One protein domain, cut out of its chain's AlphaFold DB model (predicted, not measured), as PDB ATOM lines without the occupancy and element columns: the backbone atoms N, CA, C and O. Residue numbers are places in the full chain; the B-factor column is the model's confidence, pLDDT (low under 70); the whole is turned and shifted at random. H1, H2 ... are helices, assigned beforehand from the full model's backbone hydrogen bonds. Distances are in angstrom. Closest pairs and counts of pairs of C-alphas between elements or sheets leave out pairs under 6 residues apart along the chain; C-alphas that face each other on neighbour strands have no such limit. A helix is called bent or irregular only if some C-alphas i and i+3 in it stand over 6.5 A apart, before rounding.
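Overview. This is residues 322 to 505 and 527 to 536 of the 537 residues of the protein "Zn(2)-C6 fungal-type domain-containing protein" of Pseudovirgaria hyperparasitica (UniProt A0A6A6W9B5). This is an elongated bundle of helices built round H6, with H2, H3, H8 and H9 alongside it and H4 packed on H3. H5 turns across one end of H6, while the short helices H1, H7 and H10 gather towards the other end, where H11 and the loop of residues 435 to 447 reach farther along the long axis; H12, beyond a cut, is a separate piece. The printed part has 194 residues, with twelve named helices, H1 to H12 in order along the chain, and no named strand; the class is all helix. The whole is compact, with a radius of gyration of the C-alphas of 17.8 A, and spans 57 by 34 by 30 A.

Along the chain. H1 covers residues 322 to 329, and its C-alpha 322 is at (139.771, 97.614, 47.001). H2, residues 339 to 353, is 20.7 A from first to last C-alpha, and H3, residues 359 to 374, is 22.5 A. H4, residues 379 to 395, is the longest helix by residues and measures 23.9 A; it is irregular, with C-alphas 390 and 393 7.3 A apart. H5 covers residues 398 to 405. H6, residues 410 to 425, measures 22.5 A and begins at C-alpha 410 (139.103, 125.034, 65.598). H7 covers residues 427 to 434, and H8, residues 448 to 459, is 17.3 A long. H9, residues 461 to 474, is 18.7 A long and irregular, with C-alphas 462 and 465 7.8 A apart. H10 covers residues 478 to 481, H11, residues 486 to 499, is 20.1 A long, and H12 covers residues 527 to 534, ending at C-alpha 534 (154.220, 114.406, 26.939).

Arrangement. H6 is the hub, touching five helices, and H2, H3, H6, H8 and H9 form a bundle, helices set side by side. H6 and H9 touch at a shallow tilt of 19 degrees, the same way, with C-alphas of Gly 421 and Ser 470 closest at 4.8 A. H6 and H8 touch at a shallow tilt of 29 degrees, opposite ways; the closest C-alphas, of Ala 417 and Ile 452, are 5.2 A apart. H2 touches H6 at 12 degrees, a shallow tilt, opposite ways, with Ala 345 and Val 422 closest at 6.5 A between C-alphas. H3 and H4 form a helical hairpin at a shallow tilt of 16 degrees, with the C-alphas of Ala 374 and Ala 382 closest at 4.7 A. H5 and H6 touch only at the corner, about perpendicular at 76 degrees, with the C-alphas of Leu 404 and Gly 412 closest at 4.7 A. With residues 379 to 384 alone, H4 touches H1; the closest C-alphas, of Ala 326 and Ala 380, are 4.9 A apart. H7 and H10 only just touch, with 3 pairs of C-alphas within 8 A, the closest being Pro 428 and Leu 481 at 6.6 A. H11 touches no helix but is near H7, and H12 is apart from each of the other helices. Every O i to N i+4 pair is within hydrogen-bond range in H1, H2, H3, H5, H6 and H11; the counts are 10 of 13 in H4, 7 of 8 in H8, 5 of 10 in H9, 3 of 4 in H12 and 1 of 4 in H7, where 4 of 5 O i to N i+3 pairs are within range, and H10 is too short for an i+4 pair.

Size, cuts and confidence. The two C-alphas farthest apart, of Ala 462 and Gly 502, are 57.5 A apart. Residues 506 to 526 are not printed, and C-alphas 505 and 527 are 21.7 A apart across this cut. Of the links printed whole, H7 to H8 is long, with 13 residues. The mean pLDDT of the printed part is 83.7; residues 331, 333, 435 to 443, 493 to 505 and 527 to 536 are under 70.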
ATOM      1  N   ALA A 322     138.670  98.153  46.205       81.81
ATOM      2  CA  ALA A 322     139.771  97.614  47.001       81.81
ATOM      3  C   ALA A 322     140.424  96.402  46.315       81.81
ATOM      4  O   ALA A 322     141.649  96.327  46.250       81.81
ATOM      5  N   LYS A 323     139.628  95.506  45.713       83.81
ATOM      6  CA  LYS A 323     140.126  94.359  44.928       83.81
ATOM      7  C   LYS A 323     140.929  94.801  43.702       83.81
ATOM      8  O   LYS A 323     142.060  94.353  43.527       83.81
ATOM      9  N   ILE A 324     140.393  95.728  42.901       83.19
ATOM     10  CA  ILE A 324     141.097  96.284  41.731       83.19
ATOM     11  C   ILE A 324     142.428  96.919  42.153       83.19
ATOM     12  O   ILE A 324     143.443  96.752  41.479       83.19
ATOM     13  N   MET A 325     142.442  97.659  43.262       86.12
ATOM     14  CA  MET A 325     143.659  98.302  43.750       86.12
ATOM     15  C   MET A 325     144.668  97.289  44.292       86.12
ATOM     16  O   MET A 325     145.845  97.383  43.950       86.12
ATOM     17  N   ALA A 326     144.226  96.269  45.031       87.38
ATOM     18  CA  ALA A 326     145.087  95.179  45.484       87.38
ATOM     19  C   ALA A 326     145.782  94.466  44.309       87.38
ATOM     20  O   ALA A 326     146.995  94.268  44.339       87.38
ATOM     21  N   GLU A 327     145.056  94.172  43.225       87.06
ATOM     22  CA  GLU A 327     145.636  93.606  41.997       87.06
ATOM     23  C   GLU A 327     146.675  94.541  41.361       87.06
ATOM     24  O   GLU A 327     147.739  94.100  40.920       87.06
ATOM     25  N   ARG A 328     146.410  95.852  41.344       85.38
ATOM     26  CA  ARG A 328     147.344  96.857  40.807       85.38
ATOM     27  C   ARG A 328     148.626  96.983  41.638       85.38
ATOM     28  O   ARG A 328     149.654  97.369  41.068       85.38
ATOM     29  N   PHE A 329     148.575  96.638  42.925       85.62
ATOM     30  CA  PHE A 329     149.721  96.587  43.836       85.62
ATOM     31  C   PHE A 329     150.410  95.220  43.909       85.62
ATOM     32  O   PHE A 329     151.526  95.160  44.410       85.62
ATOM     33  N   ALA A 330     149.828  94.144  43.369       78.12
ATOM     34  CA  ALA A 330     150.361  92.781  43.506       78.12
ATOM     35  C   ALA A 330     151.805  92.596  42.985       78.12
ATOM     36  O   ALA A 330     152.495  91.664  43.385       78.12
ATOM     37  N   GLY A 331     152.276  93.480  42.098       67.12
ATOM     38  CA  GLY A 331     153.659  93.499  41.603       67.12
ATOM     39  C   GLY A 331     154.604  94.470  42.322       67.12
ATOM     40  O   GLY A 331     155.770  94.558  41.941       67.12
ATOM     41  N   ALA A 332     154.129  95.235  43.308       71.50
ATOM     42  CA  ALA A 332     154.946  96.186  44.054       71.50
ATOM     43  C   ALA A 332     155.698  95.465  45.182       71.50
ATOM     44  O   ALA A 332     155.097  94.862  46.066       71.50
ATOM     45  N   THR A 333     157.028  95.535  45.167       67.75
ATOM     46  CA  THR A 333     157.895  94.906  46.182       67.75
ATOM     47  C   THR A 333     158.093  95.762  47.432       67.75
ATOM     48  O   THR A 333     158.627  95.285  48.430       67.75
ATOM     49  N   ARG A 334     157.692  97.035  47.382       78.75
ATOM     50  CA  ARG A 334     157.871  98.038  48.437       78.75
ATOM     51  C   ARG A 334     156.730  99.045  48.413       78.75
ATOM     52  O   ARG A 334     156.110  99.243  47.367       78.75
ATOM     53  N   SER A 335     156.503  99.714  49.543       87.56
ATOM     54  CA  SER A 335     155.576 100.843  49.580       87.56
ATOM     55  C   SER A 335     156.019 101.950  48.612       87.56
ATOM     56  O   SER A 335     157.215 102.259  48.538       87.56
ATOM     57  N   PRO A 336     155.074 102.564  47.876       90.31
ATOM     58  CA  PRO A 336     155.376 103.693  47.015       90.31
ATOM     59  C   PRO A 336     155.558 105.006  47.793       90.31
ATOM     60  O   PRO A 336     156.090 105.955  47.222       90.31
ATOM     61  N   CYS A 337     155.152 105.086  49.064       94.44
ATOM     62  CA  CYS A 337     155.197 106.311  49.868       94.44
ATOM     63  C   CYS A 337     156.572 106.558  50.502       94.44
ATOM     64  O   CYS A 337     157.218 105.638  50.996       94.44
ATOM     65  N   ASN A 338     156.998 107.820  50.533       95.00
ATOM     66  CA  ASN A 338     158.231 108.256  51.179       95.00
ATOM     67  C   ASN A 338     158.142 108.097  52.715       95.00
ATOM     68  O   ASN A 338     157.370 108.825  53.342       95.00
ATOM     69  N   PRO A 339     158.954 107.217  53.340       95.31
ATOM     70  CA  PRO A 339     158.863 106.938  54.775       95.31
ATOM     71  C   PRO A 339     159.073 108.164  55.670       95.31
ATOM     72  O   PRO A 339     158.362 108.316  56.654       95.31
ATOM     73  N   ALA A 340     159.978 109.076  55.301       95.81
ATOM     74  CA  ALA A 340     160.233 110.277  56.100       95.81
ATOM     75  C   ALA A 340     159.015 111.215  56.136       95.81
ATOM     76  O   ALA A 340     158.749 111.862  57.144       95.81
ATOM     77  N   LEU A 341     158.241 111.270  55.046       96.19
ATOM     78  CA  LEU A 341     157.012 112.064  55.002       96.19
ATOM     79  C   LEU A 341     155.858 111.379  55.738       96.19
ATOM     80  O   LEU A 341     154.985 112.069  56.262       96.19
ATOM     81  N   LEU A 342     155.862 110.045  55.808       97.12
ATOM     82  CA  LEU A 342     154.943 109.310  56.673       97.12
ATOM     83  C   LEU A 342     155.242 109.589  58.154       97.12
ATOM     84  O   LEU A 342     154.298 109.809  58.911       97.12
ATOM     85  N   ASP A 343     156.520 109.675  58.548       97.88
ATOM     86  CA  ASP A 343     156.915 110.044  59.916       97.88
ATOM     87  C   ASP A 343     156.414 111.460  60.263       97.88
ATOM     88  O   ASP A 343     155.746 111.650  61.282       97.88
ATOM     89  N   GLU A 344     156.659 112.439  59.376       98.06
ATOM     90  CA  GLU A 344     156.153 113.816  59.523       98.06
ATOM     91  C   GLU A 344     154.615 113.844  59.653       98.06
ATOM     92  O   GLU A 344     154.070 114.577  60.482       98.06
ATOM     93  N   ALA A 345     153.909 113.042  58.847       98.19
ATOM     94  CA  ALA A 345     152.451 112.959  58.875       98.19
ATOM     95  C   ALA A 345     151.923 112.372  60.188       98.19
ATOM     96  O   ALA A 345     150.979 112.909  60.766       98.19
ATOM     97  N   ILE A 346     152.541 111.298  60.684       98.56
ATOM     98  CA  ILE A 346     152.167 110.676  61.958       98.56
ATOM     99  C   ILE A 346     152.368 111.661  63.112       98.56
ATOM    100  O   ILE A 346     151.500 111.768  63.979       98.56
ATOM    101  N   GLU A 347     153.476 112.402  63.127       98.44
ATOM    102  CA  GLU A 347     153.721 113.417  64.154       98.44
ATOM    103  C   GLU A 347     152.649 114.517  64.127       98.44
ATOM    104  O   GLU A 347     152.104 114.880  65.172       98.44
ATOM    105  N   ALA A 348     152.301 115.017  62.938       98.44
ATOM    106  CA  ALA A 348     151.278 116.046  62.783       98.44
ATOM    107  C   ALA A 348     149.886 115.566  63.226       98.44
ATOM    108  O   ALA A 348     149.194 116.282  63.953       98.44
ATOM    109  N   VAL A 349     149.502 114.341  62.849       98.62
ATOM    110  CA  VAL A 349     148.234 113.726  63.264       98.62
ATOM    111  C   VAL A 349     148.175 113.562  64.782       98.62
ATOM    112  O   VAL A 349     147.181 113.952  65.388       98.62
ATOM    113  N   ASN A 350     149.242 113.060  65.416       98.50
ATOM    114  CA  ASN A 350     149.295 112.934  66.877       98.50
ATOM    115  C   ASN A 350     149.154 114.293  67.569       98.50
ATOM    116  O   ASN A 350     148.401 114.417  68.530       98.50
ATOM    117  N   ARG A 351     149.827 115.325  67.048       98.31
ATOM    118  CA  ARG A 351     149.776 116.678  67.606       98.31
ATOM    119  C   ARG A 351     148.367 117.267  67.571       98.31
ATOM    120  O   ARG A 351     147.943 117.879  68.541       98.31
ATOM    121  N   VAL A 352     147.630 117.093  66.471       98.00
ATOM    122  CA  VAL A 352     146.211 117.499  66.405       98.00
ATOM    123  C   VAL A 352     145.343 116.603  67.291       98.00
ATOM    124  O   VAL A 352     144.409 117.095  67.925       98.00
ATOM    125  N   GLY A 353     145.691 115.321  67.413       97.56
ATOM    126  CA  GLY A 353     145.052 114.372  68.324       97.56
ATOM    127  C   GLY A 353     145.038 114.822  69.787       97.56
ATOM    128  O   GLY A 353     144.055 114.579  70.477       97.56
ATOM    129  N   GLU A 354     146.055 115.556  70.249       97.31
ATOM    130  CA  GLU A 354     146.099 116.127  71.608       97.31
ATOM    131  C   GLU A 354     144.970 117.132  71.895       97.31
ATOM    132  O   GLU A 354     144.650 117.383  73.057       97.31
ATOM    133  N   LEU A 355     144.376 117.727  70.855       96.88
ATOM    134  CA  LEU A 355     143.256 118.669  70.971       96.88
ATOM    135  C   LEU A 355     141.881 117.997  70.896       96.88
ATOM    136  O   LEU A 355     140.874 118.659  71.142       96.88
ATOM    137  N   CYS A 356     141.831 116.727  70.495       96.88
ATOM    138  CA  CYS A 356     140.591 116.018  70.205       96.88
ATOM    139  C   CYS A 356     139.937 115.537  71.501       96.88
ATOM    140  O   CYS A 356     140.492 114.696  72.210       96.88
ATOM    141  N   THR A 357     138.747 116.052  71.800       95.06
ATOM    142  CA  THR A 357     137.997 115.694  73.015       95.06
ATOM    143  C   THR A 357     136.825 114.778  72.709       95.06
ATOM    144  O   THR A 357     136.489 113.906  73.512       95.06
ATOM    145  N   GLU A 358     136.224 114.937  71.532       94.81
ATOM    146  CA  GLU A 358     135.046 114.178  71.135       94.81
ATOM    147  C   GLU A 358     135.411 112.749  70.704       94.81
ATOM    148  O   GLU A 358     136.527 112.451  70.267       94.81
ATOM    149  N   GLU A 359     134.462 111.823  70.823       93.81
ATOM    150  CA  GLU A 359     134.663 110.427  70.409       93.81
ATOM    151  C   GLU A 359     134.887 110.302  68.896       93.81
ATOM    152  O   GLU A 359     135.827 109.634  68.465       93.81
ATOM    153  N   TYR A 360     134.096 111.019  68.091       94.38
ATOM    154  CA  TYR A 360     134.248 111.005  66.634       94.38
ATOM    155  C   TYR A 360     135.589 111.615  66.184       94.38
ATOM    156  O   TYR A 360     136.152 111.213  65.170       94.38
ATOM    157  N   GLU A 361     136.134 112.576  66.935       96.81
ATOM    158  CA  GLU A 361     137.434 113.188  66.636       96.81
ATOM    159  C   GLU A 361     138.565 112.190  66.872       96.81
ATOM    160  O   GLU A 361     139.431 112.015  66.013       96.81
ATOM    161  N   ARG A 362     138.515 111.474  68.001       96.75
ATOM    162  CA  ARG A 362     139.474 110.410  68.324       96.75
ATOM    163  C   ARG A 362     139.419 109.273  67.306       96.75
ATOM    164  O   ARG A 362     140.469 108.876  66.807       96.75
ATOM    165  N   GLY A 363     138.220 108.835  66.917       95.12
ATOM    166  CA  GLY A 363     138.046 107.846  65.849       95.12
ATOM    167  C   GLY A 363     138.630 108.310  64.509       95.12
ATOM    168  O   GLY A 363     139.294 107.536  63.816       95.12
ATOM    169  N   TYR A 364     138.468 109.592  64.163       96.25
ATOM    170  CA  TYR A 364     139.045 110.151  62.939       96.25
ATOM    171  C   TYR A 364     140.585 110.140  62.970       96.25
ATOM    172  O   TYR A 364     141.232 109.774  61.984       96.25
ATOM    173  N   VAL A 365     141.181 110.502  64.112       98.19
ATOM    174  CA  VAL A 365     142.637 110.477  64.339       98.19
ATOM    175  C   VAL A 365     143.191 109.058  64.261       98.19
ATOM    176  O   VAL A 365     144.181 108.824  63.566       98.19
ATOM    177  N   GLU A 366     142.550 108.101  64.929       97.62
ATOM    178  CA  GLU A 366     142.956 106.694  64.906       97.62
ATOM    179  C   GLU A 366     142.986 106.142  63.482       97.62
ATOM    180  O   GLU A 366     143.963 105.503  63.087       97.62
ATOM    181  N   LEU A 367     141.969 106.465  62.682       97.00
ATOM    182  CA  LEU A 367     141.871 106.014  61.301       97.00
ATOM    183  C   LEU A 367     142.927 106.666  60.388       97.00
ATOM    184  O   LEU A 367     143.484 105.998  59.511       97.00
ATOM    185  N   MET A 368     143.273 107.942  60.621       98.38
ATOM    186  CA  MET A 368     144.408 108.591  59.945       98.38
ATOM    187  C   MET A 368     145.727 107.880  60.267       98.38
ATOM    188  O   MET A 368     146.513 107.588  59.362       98.38
ATOM    189  N   LEU A 369     145.963 107.559  61.544       98.44
ATOM    190  CA  LEU A 369     147.166 106.848  61.982       98.44
ATOM    191  C   LEU A 369     147.222 105.419  61.434       98.44
ATOM    192  O   LEU A 369     148.294 104.975  61.023       98.44
ATOM    193  N   GLU A 370     146.102 104.696  61.409       97.69
ATOM    194  CA  GLU A 370     146.018 103.363  60.807       97.69
ATOM    195  C   GLU A 370     146.396 103.409  59.322       97.69
ATOM    196  O   GLU A 370     147.248 102.633  58.878       97.69
ATOM    197  N   THR A 371     145.832 104.370  58.585       97.62
ATOM    198  CA  THR A 371     146.095 104.554  57.153       97.62
ATOM    199  C   THR A 371     147.579 104.830  56.894       97.62
ATOM    200  O   THR A 371     148.203 104.168  56.062       97.62
ATOM    201  N   LEU A 372     148.175 105.769  57.639       97.94
ATOM    202  CA  LEU A 372     149.592 106.124  57.509       97.94
ATOM    203  C   LEU A 372     150.523 104.962  57.879       97.94
ATOM    204  O   LEU A 372     151.505 104.717  57.183       97.94
ATOM    205  N   ARG A 373     150.209 104.212  58.941       97.12
ATOM    206  CA  ARG A 373     150.998 103.038  59.357       97.12
ATOM    207  C   ARG A 373     150.943 101.926  58.316       97.12
ATOM    208  O   ARG A 373     151.974 101.329  58.014       97.12
ATOM    209  N   ALA A 374     149.770 101.664  57.740       95.75
ATOM    210  CA  ALA A 374     149.632 100.704  56.648       95.75
ATOM    211  C   ALA A 374     150.463 101.126  55.424       95.75
ATOM    212  O   ALA A 374     151.099 100.282  54.793       95.75
ATOM    213  N   ALA A 375     150.549 102.432  55.149       95.31
ATOM    214  CA  ALA A 375     151.314 102.969  54.029       95.31
ATOM    215  C   ALA A 375     152.834 102.729  54.116       95.31
ATOM    216  O   ALA A 375     153.505 102.923  53.110       95.31
ATOM    217  N   TYR A 376     153.409 102.267  55.234       92.38
ATOM    218  CA  TYR A 376     154.832 101.880  55.272       92.38
ATOM    219  C   TYR A 376     155.121 100.578  54.533       92.38
ATOM    220  O   TYR A 376     156.183 100.432  53.926       92.38
ATOM    221  N   SER A 377     154.210  99.610  54.621       87.94
ATOM    222  CA  SER A 377     154.505  98.219  54.268       87.94
ATOM    223  C   SER A 377     153.510  97.607  53.293       87.94
ATOM    224  O   SER A 377     153.901  96.736  52.521       87.94
ATOM    225  N   ASP A 378     152.260  98.067  53.283       91.38
ATOM    226  CA  ASP A 378     151.188  97.456  52.506       91.38
ATOM    227  C   ASP A 378     150.308  98.534  51.862       91.38
ATOM    228  O   ASP A 378     149.401  99.095  52.477       91.38
ATOM    229  N   ALA A 379     150.580  98.816  50.586       91.88
ATOM    230  CA  ALA A 379     149.845  99.813  49.813       91.88
ATOM    231  C   ALA A 379     148.371  99.430  49.588       91.88
ATOM    232  O   ALA A 379     147.520 100.316  49.515       91.88
ATOM    233  N   ALA A 380     148.052  98.134  49.515       91.12
ATOM    234  CA  ALA A 380     146.675  97.675  49.358       91.12
ATOM    235  C   ALA A 380     145.891  97.891  50.657       91.12
ATOM    236  O   ALA A 380     144.797  98.455  50.630       91.12
ATOM    237  N   LYS A 381     146.477  97.533  51.806       91.75
ATOM    238  CA  LYS A 381     145.889  97.828  53.118       91.75
ATOM    239  C   LYS A 381     145.784  99.330  53.368       91.75
ATOM    240  O   LYS A 381     144.762  99.779  53.879       91.75
ATOM    241  N   ALA A 382     146.797 100.107  52.983       94.12
ATOM    242  CA  ALA A 382     146.764 101.563  53.072       94.12
ATOM    243  C   ALA A 382     145.606 102.143  52.256       94.12
ATOM    244  O   ALA A 382     144.881 102.991  52.758       94.12
ATOM    245  N   TYR A 383     145.383 101.640  51.040       92.19
ATOM    246  CA  TYR A 383     144.251 102.046  50.216       92.19
ATOM    247  C   TYR A 383     142.902 101.692  50.859       92.19
ATOM    248  O   TYR A 383     142.029 102.547  50.957       92.19
ATOM    249  N   THR A 384     142.736 100.465  51.358       90.94
ATOM    250  CA  THR A 384     141.500 100.042  52.039       90.94
ATOM    251  C   THR A 384     141.240 100.824  53.331       90.94
ATOM    252  O   THR A 384     140.097 101.108  53.668       90.94
ATOM    253  N   SER A 385     142.282 101.190  54.079       93.06
ATOM    254  CA  SER A 385     142.145 102.060  55.255       93.06
ATOM    255  C   SER A 385     141.829 103.504  54.837       93.06
ATOM    256  O   SER A 385     140.953 104.140  55.419       93.06
ATOM    257  N   PHE A 386     142.434 103.988  53.747       93.00
ATOM    258  CA  PHE A 386     142.140 105.298  53.172       93.00
ATOM    259  C   PHE A 386     140.685 105.425  52.709       93.00
ATOM    260  O   PHE A 386     140.082 106.470  52.935       93.00
ATOM    261  N   THR A 387     140.091 104.397  52.092       88.50
ATOM    262  CA  THR A 387     138.674 104.469  51.700       88.50
ATOM    263  C   THR A 387     137.788 104.662  52.927       88.50
ATOM    264  O   THR A 387     136.946 105.553  52.907       88.50
ATOM    265  N   LYS A 388     138.043 103.941  54.030       89.75
ATOM    266  CA  LYS A 388     137.369 104.173  55.323       89.75
ATOM    267  C   LYS A 388     137.588 105.596  55.830       89.75
ATOM    268  O   LYS A 388     136.646 106.251  56.263       89.75
ATOM    269  N   LEU A 389     138.827 106.087  55.774       92.50
ATOM    270  CA  LEU A 389     139.180 107.433  56.222       92.50
ATOM    271  C   LEU A 389     138.440 108.518  55.430       92.50
ATOM    272  O   LEU A 389     137.990 109.510  55.998       92.50
ATOM    273  N   PHE A 390     138.327 108.331  54.119       88.00
ATOM    274  CA  PHE A 390     137.638 109.233  53.207       88.00
ATOM    275  C   PHE A 390     136.120 109.227  53.425       88.00
ATOM    276  O   PHE A 390     135.479 110.274  53.338       88.00
ATOM    277  N   THR A 391     135.535 108.063  53.726       86.88
ATOM    278  CA  THR A 391     134.094 107.938  53.993       86.88
ATOM    279  C   THR A 391     133.708 108.359  55.409       86.88
ATOM    280  O   THR A 391     132.543 108.670  55.646       86.88
ATOM    281  N   TYR A 392     134.663 108.431  56.340       90.94
ATOM    282  CA  TYR A 392     134.410 108.673  57.759       90.94
ATOM    283  C   TYR A 392     133.501 109.885  58.056       90.94
ATOM    284  O   TYR A 392     132.480 109.697  58.725       90.94
ATOM    285  N   PRO A 393     133.748 111.104  57.524       91.06
ATOM    286  CA  PRO A 393     132.880 112.257  57.799       91.06
ATOM    287  C   PRO A 393     131.436 112.073  57.311       91.06
ATOM    288  O   PRO A 393     130.508 112.676  57.845       91.06
ATOM    289  N   SER A 394     131.226 111.236  56.297       86.75
ATOM    290  CA  SER A 394     129.892 110.943  55.776       86.75
ATOM    291  C   SER A 394     129.095 110.007  56.686       86.75
ATOM    292  O   SER A 394     127.871 110.006  56.614       86.75
ATOM    293  N   LEU A 395     129.769 109.237  57.546       86.19
ATOM    294  CA  LEU A 395     129.159 108.191  58.371       86.19
ATOM    295  C   LEU A 395     128.931 108.608  59.830       86.19
ATOM    296  O   LEU A 395     128.108 108.005  60.511       86.19
ATOM    297  N   ILE A 396     129.615 109.646  60.320       89.50
ATOM    298  CA  ILE A 396     129.398 110.138  61.689       89.50
ATOM    299  C   ILE A 396     127.967 110.682  61.881       89.50
ATOM    300  O   ILE A 396     127.345 111.141  60.912       89.50
ATOM    301  N   PRO A 397     127.432 110.700  63.118       90.75
ATOM    302  CA  PRO A 397     126.116 111.267  63.406       90.75
ATOM    303  C   PRO A 397     125.966 112.716  62.926       90.75
ATOM    304  O   PRO A 397     126.939 113.467  62.853       90.75
ATOM    305  N   GLN A 398     124.735 113.132  62.616       88.69
ATOM    306  CA  GLN A 398     124.458 114.465  62.067       88.69
ATOM    307  C   GLN A 398     124.920 115.607  62.987       88.69
ATOM    308  O   GLN A 398     125.415 116.634  62.514       88.69
ATOM    309  N   THR A 399     124.772 115.432  64.301       92.56
ATOM    310  CA  THR A 399     125.237 116.382  65.320       92.56
ATOM    311  C   THR A 399     126.755 116.541  65.259       92.56
ATOM    312  O   THR A 399     127.247 117.661  65.127       92.56
ATOM    313  N   SER A 400     127.489 115.426  65.237       94.50
ATOM    314  CA  SER A 400     128.947 115.388  65.085       94.50
ATOM    315  C   SER A 400     129.408 115.979  63.752       94.50
ATOM    316  O   SER A 400     130.377 116.728  63.715       94.50
ATOM    317  N   PHE A 401     128.694 115.709  62.656       93.44
ATOM    318  CA  PHE A 401     128.991 116.277  61.338       93.44
ATOM    319  C   PHE A 401     128.846 117.800  61.317       93.44
ATOM    320  O   PHE A 401     129.732 118.513  60.849       93.44
ATOM    321  N   THR A 402     127.752 118.309  61.883       93.25
ATOM    322  CA  THR A 402     127.514 119.755  61.998       93.25
ATOM    323  C   THR A 402     128.571 120.410  62.892       93.25
ATOM    324  O   THR A 402     129.072 121.488  62.573       93.25
ATOM    325  N   HIS A 403     128.962 119.739  63.978       94.69
ATOM    326  CA  HIS A 403     130.025 120.197  64.870       94.69
ATOM    327  C   HIS A 403     131.406 120.211  64.188       94.69
ATOM    328  O   HIS A 403     132.143 121.187  64.331       94.69
ATOM    329  N   LEU A 404     131.737 119.185  63.396       94.69
ATOM    330  CA  LEU A 404     132.976 119.092  62.614       94.69
ATOM    331  C   LEU A 404     133.101 120.234  61.591       94.69
ATOM    332  O   LEU A 404     134.189 120.773  61.404       94.69
ATOM    333  N   LEU A 405     131.997 120.610  60.937       93.00
ATOM    334  CA  LEU A 405     131.976 121.672  59.923       93.00
ATOM    335  C   LEU A 405     131.844 123.091  60.496       93.00
ATOM    336  O   LEU A 405     131.977 124.064  59.749       93.00
ATOM    337  N   SER A 406     131.575 123.237  61.795       91.12
ATOM    338  CA  SER A 406     131.361 124.541  62.420       91.12
ATOM    339  C   SER A 406     132.603 125.428  62.325       91.12
ATOM    340  O   SER A 406     133.688 125.053  62.766       91.12
ATOM    341  N   ALA A 407     132.431 126.665  61.850       84.69
ATOM    342  CA  ALA A 407     133.499 127.668  61.831       84.69
ATOM    343  C   ALA A 407     134.024 128.028  63.237       84.69
ATOM    344  O   ALA A 407     135.119 128.570  63.361       84.69
ATOM    345  N   HIS A 408     133.257 127.716  64.286       88.81
ATOM    346  CA  HIS A 408     133.625 127.942  65.685       88.81
ATOM    347  C   HIS A 408     134.364 126.748  66.309       88.81
ATOM    348  O   HIS A 408     134.749 126.824  67.472       88.81
ATOM    349  N   ASN A 409     134.556 125.656  65.562       94.62
ATOM    350  CA  ASN A 409     135.299 124.485  66.006       94.62
ATOM    351  C   ASN A 409     136.718 124.488  65.391       94.62
ATOM    352  O   ASN A 409     136.915 124.003  64.266       94.62
ATOM    353  N   PRO A 410     137.732 125.030  66.097       95.38
ATOM    354  CA  PRO A 410     139.103 125.034  65.598       95.38
ATOM    355  C   PRO A 410     139.684 123.619  65.501       95.38
ATOM    356  O   PRO A 410     140.399 123.333  64.543       95.38
ATOM    357  N   THR A 411     139.344 122.717  66.429       96.56
ATOM    358  CA  THR A 411     139.794 121.316  66.411       96.56
ATOM    359  C   THR A 411     139.278 120.592  65.168       96.56
ATOM    360  O   THR A 411     140.066 119.989  64.442       96.56
ATOM    361  N   GLY A 412     137.989 120.738  64.850       95.81
ATOM    362  CA  GLY A 412     137.392 120.194  63.629       95.81
ATOM    363  C   GLY A 412     138.056 120.732  62.358       95.81
ATOM    364  O   GLY A 412     138.439 119.961  61.480       95.81
ATOM    365  N   SER A 413     138.300 122.044  62.291       95.31
ATOM    366  CA  SER A 413     138.999 122.662  61.153       95.31
ATOM    367  C   SER A 413     140.425 122.116  60.978       95.31
ATOM    368  O   SER A 413     140.849 121.816  59.860       95.31
ATOM    369  N   LEU A 414     141.158 121.932  62.083       97.00
ATOM    370  CA  LEU A 414     142.499 121.340  62.080       97.00
ATOM    371  C   LEU A 414     142.484 119.867  61.665       97.00
ATOM    372  O   LEU A 414     143.357 119.455  60.899       97.00
ATOM    373  N   LEU A 415     141.500 119.085  62.113       96.69
ATOM    374  CA  LEU A 415     141.320 117.694  61.691       96.69
ATOM    375  C   LEU A 415     141.104 117.592  60.185       96.69
ATOM    376  O   LEU A 415     141.768 116.795  59.528       96.69
ATOM    377  N   LEU A 416     140.246 118.445  59.623       94.88
ATOM    378  CA  LEU A 416     139.991 118.477  58.184       94.88
ATOM    379  C   LEU A 416     141.238 118.876  57.388       94.88
ATOM    380  O   LEU A 416     141.590 118.208  56.417       94.88
ATOM    381  N   ALA A 417     141.956 119.919  57.819       95.56
ATOM    382  CA  ALA A 417     143.212 120.317  57.185       95.56
ATOM    383  C   ALA A 417     144.268 119.199  57.249       95.56
ATOM    384  O   ALA A 417     144.987 118.958  56.279       95.56
ATOM    385  N   THR A 418     144.352 118.498  58.380       97.38
ATOM    386  CA  THR A 418     145.274 117.371  58.582       97.38
ATOM    387  C   THR A 418     144.893 116.178  57.713       97.38
ATOM    388  O   THR A 418     145.762 115.622  57.050       97.38
ATOM    389  N   HIS A 419     143.604 115.840  57.623       95.50
ATOM    390  CA  HIS A 419     143.093 114.803  56.728       95.50
ATOM    391  C   HIS A 419     143.472 115.075  55.264       95.50
ATOM    392  O   HIS A 419     143.969 114.177  54.585       95.50
ATOM    393  N   LEU A 420     143.321 116.317  54.789       93.31
ATOM    394  CA  LEU A 420     143.737 116.703  53.435       93.31
ATOM    395  C   LEU A 420     145.258 116.567  53.235       93.31
ATOM    396  O   LEU A 420     145.703 116.096  52.188       93.31
ATOM    397  N   GLY A 421     146.058 116.921  54.246       95.12
ATOM    398  CA  GLY A 421     147.507 116.691  54.239       95.12
ATOM    399  C   GLY A 421     147.873 115.203  54.184       95.12
ATOM    400  O   GLY A 421     148.749 114.805  53.418       95.12
ATOM    401  N   VAL A 422     147.167 114.354  54.938       96.44
ATOM    402  CA  VAL A 422     147.336 112.890  54.913       96.44
ATOM    403  C   VAL A 422     146.974 112.326  53.542       96.44
ATOM    404  O   VAL A 422     147.750 111.557  52.976       96.44
ATOM    405  N   GLN A 423     145.849 112.753  52.963       93.25
ATOM    406  CA  GLN A 423     145.459 112.387  51.602       93.25
ATOM    407  C   GLN A 423     146.549 112.768  50.587       93.25
ATOM    408  O   GLN A 423     146.855 111.977  49.695       93.25
ATOM    409  N   HIS A 424     147.172 113.941  50.741       91.50
ATOM    410  CA  HIS A 424     148.276 114.363  49.882       91.50
ATOM    411  C   HIS A 424     149.497 113.444  50.027       91.50
ATOM    412  O   HIS A 424     150.029 112.972  49.028       91.50
ATOM    413  N   THR A 425     149.900 113.092  51.250       94.44
ATOM    414  CA  THR A 425     151.002 112.140  51.499       94.44
ATOM    415  C   THR A 425     150.755 110.764  50.863       94.44
ATOM    416  O   THR A 425     151.700 110.075  50.471       94.44
ATOM    417  N   LEU A 426     149.489 110.369  50.708       93.94
ATOM    418  CA  LEU A 426     149.076 109.100  50.103       93.94
ATOM    419  C   LEU A 426     148.975 109.132  48.570       93.94
ATOM    420  O   LEU A 426     148.695 108.091  47.975       93.94
ATOM    421  N   ILE A 427     149.255 110.257  47.899       89.88
ATOM    422  CA  ILE A 427     149.261 110.356  46.425       89.88
ATOM    423  C   ILE A 427     149.997 109.190  45.729       89.88
ATOM    424  O   ILE A 427     149.449 108.673  44.756       89.88
ATOM    425  N   PRO A 428     151.164 108.695  46.191       90.19
ATOM    426  CA  PRO A 428     151.830 107.549  45.563       90.19
ATOM    427  C   PRO A 428     150.991 106.262  45.535       90.19
ATOM    428  O   PRO A 428     151.136 105.457  44.618       90.19
ATOM    429  N   VAL A 429     150.100 106.070  46.513       90.69
ATOM    430  CA  VAL A 429     149.115 104.977  46.543       90.69
ATOM    431  C   VAL A 429     147.922 105.336  45.651       90.69
ATOM    432  O   VAL A 429     147.540 104.553  44.782       90.69
ATOM    433  N   LEU A 430     147.364 106.539  45.805       87.38
ATOM    434  CA  LEU A 430     146.151 106.972  45.095       87.38
ATOM    435  C   LEU A 430     146.349 107.119  43.579       87.38
ATOM    436  O   LEU A 430     145.422 106.907  42.806       87.38
ATOM    437  N   LEU A 431     147.568 107.391  43.107       83.75
ATOM    438  CA  LEU A 431     147.860 107.469  41.672       83.75
ATOM    439  C   LEU A 431     147.604 106.149  40.932       83.75
ATOM    440  O   LEU A 431     147.365 106.151  39.721       83.75
ATOM    441  N   TYR A 432     147.589 105.020  41.645       83.44
ATOM    442  CA  TYR A 432     147.214 103.738  41.062       83.44
ATOM    443  C   TYR A 432     145.727 103.666  40.699       83.44
ATOM    444  O   TYR A 432     145.396 102.841  39.850       83.44
ATOM    445  N   GLU A 433     144.844 104.533  41.219       81.25
ATOM    446  CA  GLU A 433     143.432 104.621  40.799       81.25
ATOM    447  C   GLU A 433     143.305 104.983  39.311       81.25
ATOM    448  O   GLU A 433     142.460 104.439  38.594       81.25
ATOM    449  N   PHE A 434     144.227 105.813  38.819       73.81
ATOM    450  CA  PHE A 434     144.287 106.284  37.434       73.81
ATOM    451  C   PHE A 434     145.015 105.324  36.489       73.81
ATOM    452  O   PHE A 434     145.219 105.637  35.315       73.81
ATOM    453  N   ARG A 435     145.419 104.138  36.959       67.19
ATOM    454  CA  ARG A 435     145.998 103.081  36.117       67.19
ATOM    455  C   ARG A 435     144.892 102.410  35.289       67.19
ATOM    456  O   ARG A 435     144.548 101.247  35.493       67.19
ATOM    457  N   SER A 436     144.284 103.176  34.385       56.47
ATOM    458  CA  SER A 436     143.187 102.747  33.521       56.47
ATOM    459  C   SER A 436     143.680 102.110  32.224       56.47
ATOM    460  O   SER A 436     144.766 102.366  31.715       56.47
ATOM    461  N   HIS A 437     142.811 101.273  31.672       48.31
ATOM    462  CA  HIS A 437     142.946 100.568  30.398       48.31
ATOM    463  C   HIS A 437     142.645 101.457  29.168       48.31
ATOM    464  O   HIS A 437     142.701 100.950  28.043       48.31
ATOM    465  N   ALA A 438     142.306 102.727  29.414       44.25
ATOM    466  CA  ALA A 438     141.852 103.776  28.502       44.25
ATOM    467  C   ALA A 438     142.945 104.855  28.326       44.25
ATOM    468  O   ALA A 438     143.864 104.906  29.155       44.25
ATOM    469  N   PRO A 439     142.899 105.693  27.266       45.88
ATOM    470  CA  PRO A 439     143.881 106.754  27.074       45.88
ATOM    471  C   PRO A 439     143.968 107.665  28.305       45.88
ATOM    472  O   PRO A 439     143.005 107.772  29.069       45.88
ATOM    473  N   PRO A 440     145.120 108.312  28.520       52.69
ATOM    474  CA  PRO A 440     145.350 109.066  29.738       52.69
ATOM    475  C   PRO A 440     144.343 110.202  29.864       52.69
ATOM    476  O   PRO A 440     144.221 111.043  28.972       52.69
ATOM    477  N   ARG A 441     143.617 110.222  30.979       59.38
ATOM    478  CA  ARG A 441     142.740 111.340  31.310       59.38
ATOM    479  C   ARG A 441     143.592 112.567  31.611       59.38
ATOM    480  O   ARG A 441     144.618 112.468  32.285       59.38
ATOM    481  N   THR A 442     143.168 113.725  31.119       65.38
ATOM    482  CA  THR A 442     143.798 114.992  31.483       65.38
ATOM    483  C   THR A 442     143.391 115.330  32.910       65.38
ATOM    484  O   THR A 442     142.216 115.552  33.169       65.38
ATOM    485  N   HIS A 443     144.351 115.353  33.831       67.88
ATOM    486  CA  HIS A 443     144.081 115.658  35.231       67.88
ATOM    487  C   HIS A 443     144.089 117.175  35.446       67.88
ATOM    488  O   HIS A 443     145.155 117.797  35.477       67.88
ATOM    489  N   ALA A 444     142.914 117.786  35.603       72.56
ATOM    490  CA  ALA A 444     142.845 119.182  36.015       72.56
ATOM    491  C   ALA A 444     143.338 119.363  37.460       72.56
ATOM    492  O   ALA A 444     143.055 118.528  38.322       72.56
ATOM    493  N   PRO A 445     144.063 120.452  37.762       76.81
ATOM    494  CA  PRO A 445     144.474 120.740  39.127       76.81
ATOM    495  C   PRO A 445     143.251 120.939  40.035       76.81
ATOM    496  O   PRO A 445     142.303 121.655  39.701       76.81
ATOM    497  N   SER A 446     143.297 120.301  41.202       84.06
ATOM    498  CA  SER A 446     142.351 120.522  42.295       84.06
ATOM    499  C   SER A 446     142.722 121.791  43.071       84.06
ATOM    500  O   SER A 446     143.892 122.166  43.152       84.06
ATOM    501  N   ARG A 447     141.721 122.440  43.668       86.44
ATOM    502  CA  ARG A 447     141.866 123.588  44.572       86.44
ATOM    503  C   ARG A 447     141.844 123.187  46.046       86.44
ATOM    504  O   ARG A 447     141.925 124.054  46.901       86.44
ATOM    505  N   MET A 448     141.841 121.893  46.369       84.88
ATOM    506  CA  MET A 448     141.873 121.402  47.758       84.88
ATOM    507  C   MET A 448     143.041 121.971  48.583       84.88
ATOM    508  O   MET A 448     142.888 122.224  49.775       84.88
ATOM    509  N   ASN A 449     144.183 122.261  47.950       83.19
ATOM    510  CA  ASN A 449     145.310 122.918  48.617       83.19
ATOM    511  C   ASN A 449     144.954 124.333  49.113       83.19
ATOM    512  O   ASN A 449     145.446 124.751  50.162       83.19
ATOM    513  N   SER A 450     144.097 125.076  48.395       88.00
ATOM    514  CA  SER A 450     143.655 126.405  48.841       88.00
ATOM    515  C   SER A 450     142.786 126.312  50.093       88.00
ATOM    516  O   SER A 450     142.879 127.186  50.948       88.00
ATOM    517  N   TRP A 451     142.033 125.222  50.279       91.50
ATOM    518  CA  TRP A 451     141.200 125.020  51.469       91.50
ATOM    519  C   TRP A 451     142.034 124.928  52.747       91.50
ATOM    520  O   TRP A 451     141.683 125.545  53.748       91.50
ATOM    521  N   ILE A 452     143.171 124.226  52.702       92.00
ATOM    522  CA  ILE A 452     144.096 124.140  53.844       92.00
ATOM    523  C   ILE A 452     144.627 125.531  54.208       92.00
ATOM    524  O   ILE A 452     144.675 125.877  55.387       92.00
ATOM    525  N   ARG A 453     144.988 126.347  53.208       91.75
ATOM    526  CA  ARG A 453     145.459 127.725  53.439       91.75
ATOM    527  C   ARG A 453     144.366 128.596  54.042       91.75
ATOM    528  O   ARG A 453     144.621 129.283  55.016       91.75
ATOM    529  N   ILE A 454     143.143 128.507  53.526       91.94
ATOM    530  CA  ILE A 454     141.995 129.257  54.051       91.94
ATOM    531  C   ILE A 454     141.715 128.877  55.512       91.94
ATOM    532  O   ILE A 454     141.431 129.752  56.331       91.94
ATOM    533  N   ILE A 455     141.827 127.591  55.866       92.19
ATOM    534  CA  ILE A 455     141.717 127.134  57.258       92.19
ATOM    535  C   ILE A 455     142.844 127.730  58.114       92.19
ATOM    536  O   ILE A 455     142.573 128.259  59.193       92.19
ATOM    537  N   ALA A 456     144.092 127.681  57.640       93.50
ATOM    538  CA  ALA A 456     145.242 128.249  58.342       93.50
ATOM    539  C   ALA A 456     145.089 129.762  58.583       93.50
ATOM    540  O   ALA A 456     145.254 130.223  59.712       93.50
ATOM    541  N   ASP A 457     144.693 130.513  57.553       93.25
ATOM    542  CA  ASP A 457     144.485 131.961  57.614       93.25
ATOM    543  C   ASP A 457     143.368 132.327  58.603       93.25
ATOM    544  O   ASP A 457     143.496 133.281  59.371       93.25
ATOM    545  N   ARG A 458     142.286 131.538  58.633       93.19
ATOM    546  CA  ARG A 458     141.150 131.731  59.547       93.19
ATOM    547  C   ARG A 458     141.524 131.493  61.011       93.19
ATOM    548  O   ARG A 458     141.059 132.226  61.880       93.19
ATOM    549  N   LEU A 459     142.330 130.468  61.291       94.12
ATOM    550  CA  LEU A 459     142.770 130.130  62.652       94.12
ATOM    551  C   LEU A 459     143.903 131.042  63.147       94.12
ATOM    552  O   LEU A 459     144.046 131.265  64.352       94.12
ATOM    553  N   GLY A 460     144.713 131.567  62.227       93.94
ATOM    554  CA  GLY A 460     145.830 132.455  62.516       93.94
ATOM    555  C   GLY A 460     147.009 131.775  63.225       93.94
ATOM    556  O   GLY A 460     147.077 130.551  63.393       93.94
ATOM    557  N   PHE A 461     147.965 132.599  63.664       93.94
ATOM    558  CA  PHE A 461     149.244 132.146  64.231       93.94
ATOM    559  C   PHE A 461     149.115 131.375  65.552       93.94
ATOM    560  O   PHE A 461     149.977 130.562  65.877       93.94
ATOM    561  N   ALA A 462     148.026 131.564  66.304       95.00
ATOM    562  CA  ALA A 462     147.805 130.856  67.569       95.00
ATOM    563  C   ALA A 462     147.771 129.324  67.397       95.00
ATOM    564  O   ALA A 462     148.197 128.586  68.286       95.00
ATOM    565  N   TYR A 463     147.315 128.851  66.233       96.50
ATOM    566  CA  TYR A 463     147.229 127.431  65.897       96.50
ATOM    567  C   TYR A 463     148.318 126.972  64.916       96.50
ATOM    568  O   TYR A 463     148.267 125.835  64.448       96.50
ATOM    569  N   GLU A 464     149.325 127.807  64.628       97.12
ATOM    570  CA  GLU A 464     150.376 127.520  63.635       97.12
ATOM    571  C   GLU A 464     151.061 126.180  63.876       97.12
ATOM    572  O   GLU A 464     151.234 125.383  62.954       97.12
ATOM    573  N   LYS A 465     151.356 125.868  65.140       97.06
ATOM    574  CA  LYS A 465     151.990 124.599  65.508       97.06
ATOM    575  C   LYS A 465     151.196 123.359  65.068       97.06
ATOM    576  O   LYS A 465     151.807 122.295  64.982       97.06
ATOM    577  N   TYR A 466     149.892 123.486  64.810       97.81
ATOM    578  CA  TYR A 466     149.001 122.414  64.361       97.81
ATOM    579  C   TYR A 466     148.808 122.414  62.838       97.81
ATOM    580  O   TYR A 466     148.982 121.375  62.210       97.81
ATOM    581  N   TRP A 467     148.497 123.560  62.217       96.38
ATOM    582  CA  TRP A 467     148.194 123.599  60.776       96.38
ATOM    583  C   TRP A 467     149.432 123.675  59.869       96.38
ATOM    584  O   TRP A 467     149.338 123.355  58.682       96.38
ATOM    585  N   ALA A 468     150.600 124.084  60.383       97.25
ATOM    586  CA  ALA A 468     151.765 124.381  59.543       97.25
ATOM    587  C   ALA A 468     152.281 123.171  58.754       97.25
ATOM    588  O   ALA A 468     152.776 123.332  57.639       97.25
ATOM    589  N   TRP A 469     152.169 121.957  59.302       97.94
ATOM    590  CA  TRP A 469     152.517 120.748  58.552       97.94
ATOM    591  C   TRP A 469     151.600 120.554  57.338       97.94
ATOM    592  O   TRP A 469     152.105 120.351  56.235       97.94
ATOM    593  N   SER A 470     150.284 120.698  57.517       96.62
ATOM    594  CA  SER A 470     149.294 120.510  56.452       96.62
ATOM    595  C   SER A 470     149.512 121.477  55.291       96.62
ATOM    596  O   SER A 470     149.375 121.083  54.138       96.62
ATOM    597  N   VAL A 471     149.905 122.726  55.570       95.00
ATOM    598  CA  VAL A 471     150.274 123.696  54.523       95.00
ATOM    599  C   VAL A 471     151.561 123.271  53.814       95.00
ATOM    600  O   VAL A 471     151.591 123.204  52.588       95.00
ATOM    601  N   ARG A 472     152.619 122.931  54.564       95.31
ATOM    602  CA  ARG A 472     153.912 122.565  53.965       95.31
ATOM    603  C   ARG A 472     153.834 121.313  53.100       95.31
ATOM    604  O   ARG A 472     154.486 121.267  52.064       95.31
ATOM    605  N   VAL A 473     153.095 120.284  53.524       93.31
ATOM    606  CA  VAL A 473     153.070 118.998  52.810       93.31
ATOM    607  C   VAL A 473     152.434 119.127  51.427       93.31
ATOM    608  O   VAL A 473     152.948 118.530  50.486       93.31
ATOM    609  N   VAL A 474     151.394 119.954  51.275       87.75
ATOM    610  CA  VAL A 474     150.699 120.140  49.989       87.75
ATOM    611  C   VAL A 474     151.404 121.089  49.019       87.75
ATOM    612  O   VAL A 474     151.057 121.127  47.841       87.75
ATOM    613  N   GLU A 475     152.381 121.857  49.505       88.56
ATOM    614  CA  GLU A 475     153.268 122.696  48.686       88.56
ATOM    615  C   GLU A 475     154.486 121.923  48.158       88.56
ATOM    616  O   GLU A 475     155.250 122.437  47.338       88.56
ATOM    617  N   ARG A 476     154.699 120.682  48.614       86.94
ATOM    618  CA  ARG A 476     155.803 119.858  48.122       86.94
ATOM    619  C   ARG A 476     155.531 119.406  46.683       86.94
ATOM    620  O   ARG A 476     154.398 119.075  46.333       86.94
ATOM    621  N   PRO A 477     156.578 119.270  45.848       85.25
ATOM    622  CA  PRO A 477     156.440 118.602  44.562       85.25
ATOM    623  C   PRO A 477     155.918 117.179  44.767       85.25
ATOM    624  O   PRO A 477     156.505 116.413  45.535       85.25
ATOM    625  N   TRP A 478     154.864 116.797  44.047       81.00
ATOM    626  CA  TRP A 478     154.226 115.481  44.194       81.00
ATOM    627  C   TRP A 478     155.200 114.304  43.993       81.00
ATOM    628  O   TRP A 478     155.029 113.238  44.576       81.00
ATOM    629  N   THR A 479     156.265 114.489  43.207       83.56
ATOM    630  CA  THR A 479     157.315 113.480  42.995       83.56
ATOM    631  C   THR A 479     158.109 113.177  44.265       83.56
ATOM    632  O   THR A 479     158.551 112.047  44.449       83.56
ATOM    633  N   SER A 480     158.256 114.149  45.170       89.81
ATOM    634  CA  SER A 480     158.954 113.971  46.452       89.81
ATOM    635  C   SER A 480     158.194 113.079  47.439       89.81
ATOM    636  O   SER A 480     158.777 112.587  48.408       89.81
ATOM    637  N   LEU A 481     156.904 112.844  47.171       90.88
ATOM    638  CA  LEU A 481     156.046 111.961  47.955       90.88
ATOM    639  C   LEU A 481     156.401 110.489  47.749       90.88
ATOM    640  O   LEU A 481     156.076 109.658  48.594       90.88
ATOM    641  N   PHE A 482     157.079 110.157  46.647       91.56
ATOM    642  CA  PHE A 482     157.474 108.790  46.345       91.56
ATOM    643  C   PHE A 482     158.697 108.356  47.152       91.56
ATOM    644  O   PHE A 482     159.662 109.103  47.325       91.56
ATOM    645  N   ALA A 483     158.695 107.096  47.587       92.38
ATOM    646  CA  ALA A 483     159.907 106.438  48.047       92.38
ATOM    647  C   ALA A 483     160.961 106.420  46.930       92.38
ATOM    648  O   ALA A 483     160.648 106.354  45.739       92.38
ATOM    649  N   LYS A 484     162.240 106.421  47.313       88.62
ATOM    650  CA  LYS A 484     163.360 106.391  46.364       88.62
ATOM    651  C   LYS A 484     163.234 105.208  45.395       88.62
ATOM    652  O   LYS A 484     163.312 104.058  45.823       88.62
ATOM    653  N   GLY A 485     163.113 105.482  44.098       84.25
ATOM    654  CA  GLY A 485     162.972 104.466  43.051       84.25
ATOM    655  C   GLY A 485     161.525 104.021  42.769       84.25
ATOM    656  O   GLY A 485     161.287 103.344  41.774       84.25
ATOM    657  N   ALA A 486     160.559 104.350  43.636       86.56
ATOM    658  CA  ALA A 486     159.172 103.913  43.467       86.56
ATOM    659  C   ALA A 486     158.446 104.677  42.351       86.56
ATOM    660  O   ALA A 486     157.533 104.138  41.728       86.56
ATOM    661  N   LEU A 487     158.859 105.918  42.073       84.56
ATOM    662  CA  LEU A 487     158.322 106.695  40.957       84.56
ATOM    663  C   LEU A 487     158.693 106.048  39.617       84.56
ATOM    664  O   LEU A 487     157.861 105.934  38.719       84.56
ATOM    665  N   GLU A 488     159.934 105.586  39.489       83.56
ATOM    666  CA  GLU A 488     160.433 104.880  38.315       83.56
ATOM    667  C   GLU A 488     159.697 103.550  38.117       83.56
ATOM    668  O   GLU A 488     159.271 103.256  36.998       83.56
ATOM    669  N   ASP A 489     159.475 102.795  39.197       80.62
ATOM    670  CA  ASP A 489     158.696 101.550  39.179       80.62
ATOM    671  C   ASP A 489     157.244 101.805  38.738       80.62
ATOM    672  O   ASP A 489     156.705 101.087  37.886       80.62
ATOM    673  N   PHE A 490     156.617 102.864  39.263       79.19
ATOM    674  CA  PHE A 490     155.273 103.293  38.874       79.19
ATOM    675  C   PHE A 490     155.200 103.626  37.377       79.19
ATOM    676  O   PHE A 490     154.361 103.080  36.652       79.19
ATOM    677  N   VAL A 491     156.117 104.467  36.888       77.19
ATOM    678  CA  VAL A 491     156.183 104.875  35.475       77.19
ATOM    679  C   VAL A 491     156.458 103.677  34.560       77.19
ATOM    680  O   VAL A 491     155.824 103.548  33.508       77.19
ATOM    681  N   ALA A 492     157.359 102.772  34.949       73.75
ATOM    682  CA  ALA A 492     157.647 101.549  34.204       73.75
ATOM    683  C   ALA A 492     156.411 100.641  34.119       73.75
ATOM    684  O   ALA A 492     156.048 100.178  33.033       73.75
ATOM    685  N   GLY A 493     155.702 100.455  35.235       69.38
ATOM    686  CA  GLY A 493     154.449  99.705  35.282       69.38
ATOM    687  C   GLY A 493     153.354 100.296  34.389       69.38
ATOM    688  O   GLY A 493     152.532  99.551  33.843       69.38
ATOM    689  N   TRP A 494     153.347 101.616  34.212       66.69
ATOM    690  CA  TRP A 494     152.436 102.323  33.312       66.69
ATOM    691  C   TRP A 494     152.774 102.085  31.832       66.69
ATOM    692  O   TRP A 494     151.891 101.760  31.035       66.69
ATOM    693  N   LYS A 495     154.059 102.163  31.462       62.41
ATOM    694  CA  LYS A 495     154.535 101.892  30.091       62.41
ATOM    695  C   LYS A 495     154.263 100.448  29.661       62.41
ATOM    696  O   LYS A 495     153.772 100.221  28.555       62.41
ATOM    697  N   SER A 496     154.504  99.480  30.546       58.75
ATOM    698  CA  SER A 496     154.231  98.063  30.279       58.75
ATOM    699  C   SER A 496     152.742  97.789  30.041       58.75
ATOM    700  O   SER A 496     152.395  97.035  29.134       58.75
ATOM    701  N   ALA A 497     151.846  98.452  30.780       55.09
ATOM    702  CA  ALA A 497     150.402  98.330  30.568       55.09
ATOM    703  C   ALA A 497     149.950  98.875  29.194       55.09
ATOM    704  O   ALA A 497     149.059  98.293  28.572       55.09
ATOM    705  N   LYS A 498     150.588  99.944  28.685       52.53
ATOM    706  CA  LYS A 498     150.343 100.464  27.323       52.53
ATOM    707  C   LYS A 498     150.828  99.490  26.235       52.53
ATOM    708  O   LYS A 498     150.115  99.268  25.256       52.53
ATOM    709  N   LEU A 499     152.001  98.871  26.418       45.03
ATOM    710  CA  LEU A 499     152.608  97.934  25.455       45.03
ATOM    711  C   LEU A 499     151.787  96.650  25.259       45.03
ATOM    712  O   LEU A 499     151.605  96.208  24.124       45.03
ATOM    713  N   VAL A 500     151.237  96.081  26.336       42.28
ATOM    714  CA  VAL A 500     150.418  94.851  26.288       42.28
ATOM    715  C   VAL A 500     149.124  95.040  25.475       42.28
ATOM    716  O   VAL A 500     148.555  94.071  24.979       42.28
ATOM    717  N   LYS A 501     148.680  96.285  25.257       47.38
ATOM    718  CA  LYS A 501     147.434  96.616  24.545       47.38
ATOM    719  C   LYS A 501     147.598  97.031  23.079       47.38
ATOM    720  O   LYS A 501     146.633  97.485  22.470       47.38
ATOM    721  N   GLY A 502     148.783  96.869  22.485       33.19
ATOM    722  CA  GLY A 502     148.973  97.060  21.039       33.19
ATOM    723  C   GLY A 502     149.056  98.516  20.562       33.19
ATOM    724  O   GLY A 502     149.129  98.751  19.356       33.19
ATOM    725  N   VAL A 503     149.122  99.496  21.469       35.94
ATOM    726  CA  VAL A 503     149.506 100.872  21.122       35.94
ATOM    727  C   VAL A 503     151.035 100.921  21.048       35.94
ATOM    728  O   VAL A 503     151.715 101.119  22.054       35.94
ATOM    729  N   ARG A 504     151.604 100.683  19.857       27.83
ATOM    730  CA  ARG A 504     153.031 100.941  19.595       27.83
ATOM    731  C   ARG A 504     153.265 102.451  19.621       27.83
ATOM    732  O   ARG A 504     152.996 103.124  18.629       27.83
ATOM    733  N   VAL A 505     153.795 102.962  20.727       34.81
ATOM    734  CA  VAL A 505     154.500 104.249  20.723       34.81
ATOM    735  C   VAL A 505     155.760 104.038  19.879       34.81
ATOM    736  O   VAL A 505     156.533 103.119  20.156       34.81
ATOM    737  N   ARG A 527     156.176 123.092  33.624       27.94
ATOM    738  CA  ARG A 527     156.929 122.091  32.853       27.94
ATOM    739  C   ARG A 527     156.707 120.658  33.347       27.94
ATOM    740  O   ARG A 527     156.799 119.712  32.572       27.94
ATOM    741  N   VAL A 528     156.344 120.490  34.622       38.00
ATOM    742  CA  VAL A 528     155.904 119.194  35.178       38.00
ATOM    743  C   VAL A 528     154.456 118.895  34.766       38.00
ATOM    744  O   VAL A 528     154.135 117.739  34.486       38.00
ATOM    745  N   ARG A 529     153.604 119.928  34.633       35.50
ATOM    746  CA  ARG A 529     152.269 119.807  34.016       35.50
ATOM    747  C   ARG A 529     152.349 119.397  32.541       35.50
ATOM    748  O   ARG A 529     151.593 118.525  32.121       35.50
ATOM    749  N   GLU A 530     153.298 119.943  31.780       31.75
ATOM    750  CA  GLU A 530     153.584 119.485  30.412       31.75
ATOM    751  C   GLU A 530     154.215 118.085  30.374       31.75
ATOM    752  O   GLU A 530     153.880 117.294  29.496       31.75
ATOM    753  N   GLY A 531     155.047 117.723  31.356       32.34
ATOM    754  CA  GLY A 531     155.674 116.400  31.438       32.34
ATOM    755  C   GLY A 531     154.673 115.245  31.545       32.34
ATOM    756  O   GLY A 531     154.907 114.176  30.981       32.34
ATOM    757  N   PHE A 532     153.522 115.456  32.192       35.31
ATOM    758  CA  PHE A 532     152.443 114.464  32.193       35.31
ATOM    759  C   PHE A 532     151.676 114.443  30.862       35.31
ATOM    760  O   PHE A 532     151.187 113.392  30.474       35.31
ATOM    761  N   ALA A 533     151.613 115.553  30.118       32.62
ATOM    762  CA  ALA A 533     151.012 115.601  28.782       32.62
ATOM    763  C   ALA A 533     151.920 114.989  27.689       32.62
ATOM    764  O   ALA A 533     151.408 114.398  26.738       32.62
ATOM    765  N   GLU A 534     153.249 115.061  27.835       30.56
ATOM    766  CA  GLU A 534     154.220 114.406  26.939       30.56
ATOM    767  C   GLU A 534     154.393 112.906  27.209       30.56
ATOM    768  O   GLU A 534     154.628 112.156  26.273       30.56
ATOM    769  N   LEU A 535     154.214 112.424  28.446       32.09
ATOM    770  CA  LEU A 535     154.195 110.976  28.739       32.09
ATOM    771  C   LEU A 535     152.923 110.267  28.206       32.09
ATOM    772  O   LEU A 535     152.779 109.034  28.255       32.09
ATOM    773  N   VAL A 536     151.950 111.081  27.801       32.62
ATOM    774  CA  VAL A 536     150.586 110.716  27.423       32.62
ATOM    775  C   VAL A 536     150.357 110.758  25.914       32.62
ATOM    776  O   VAL A 536     149.570 109.935  25.439       32.62
TER     777      VAL A 536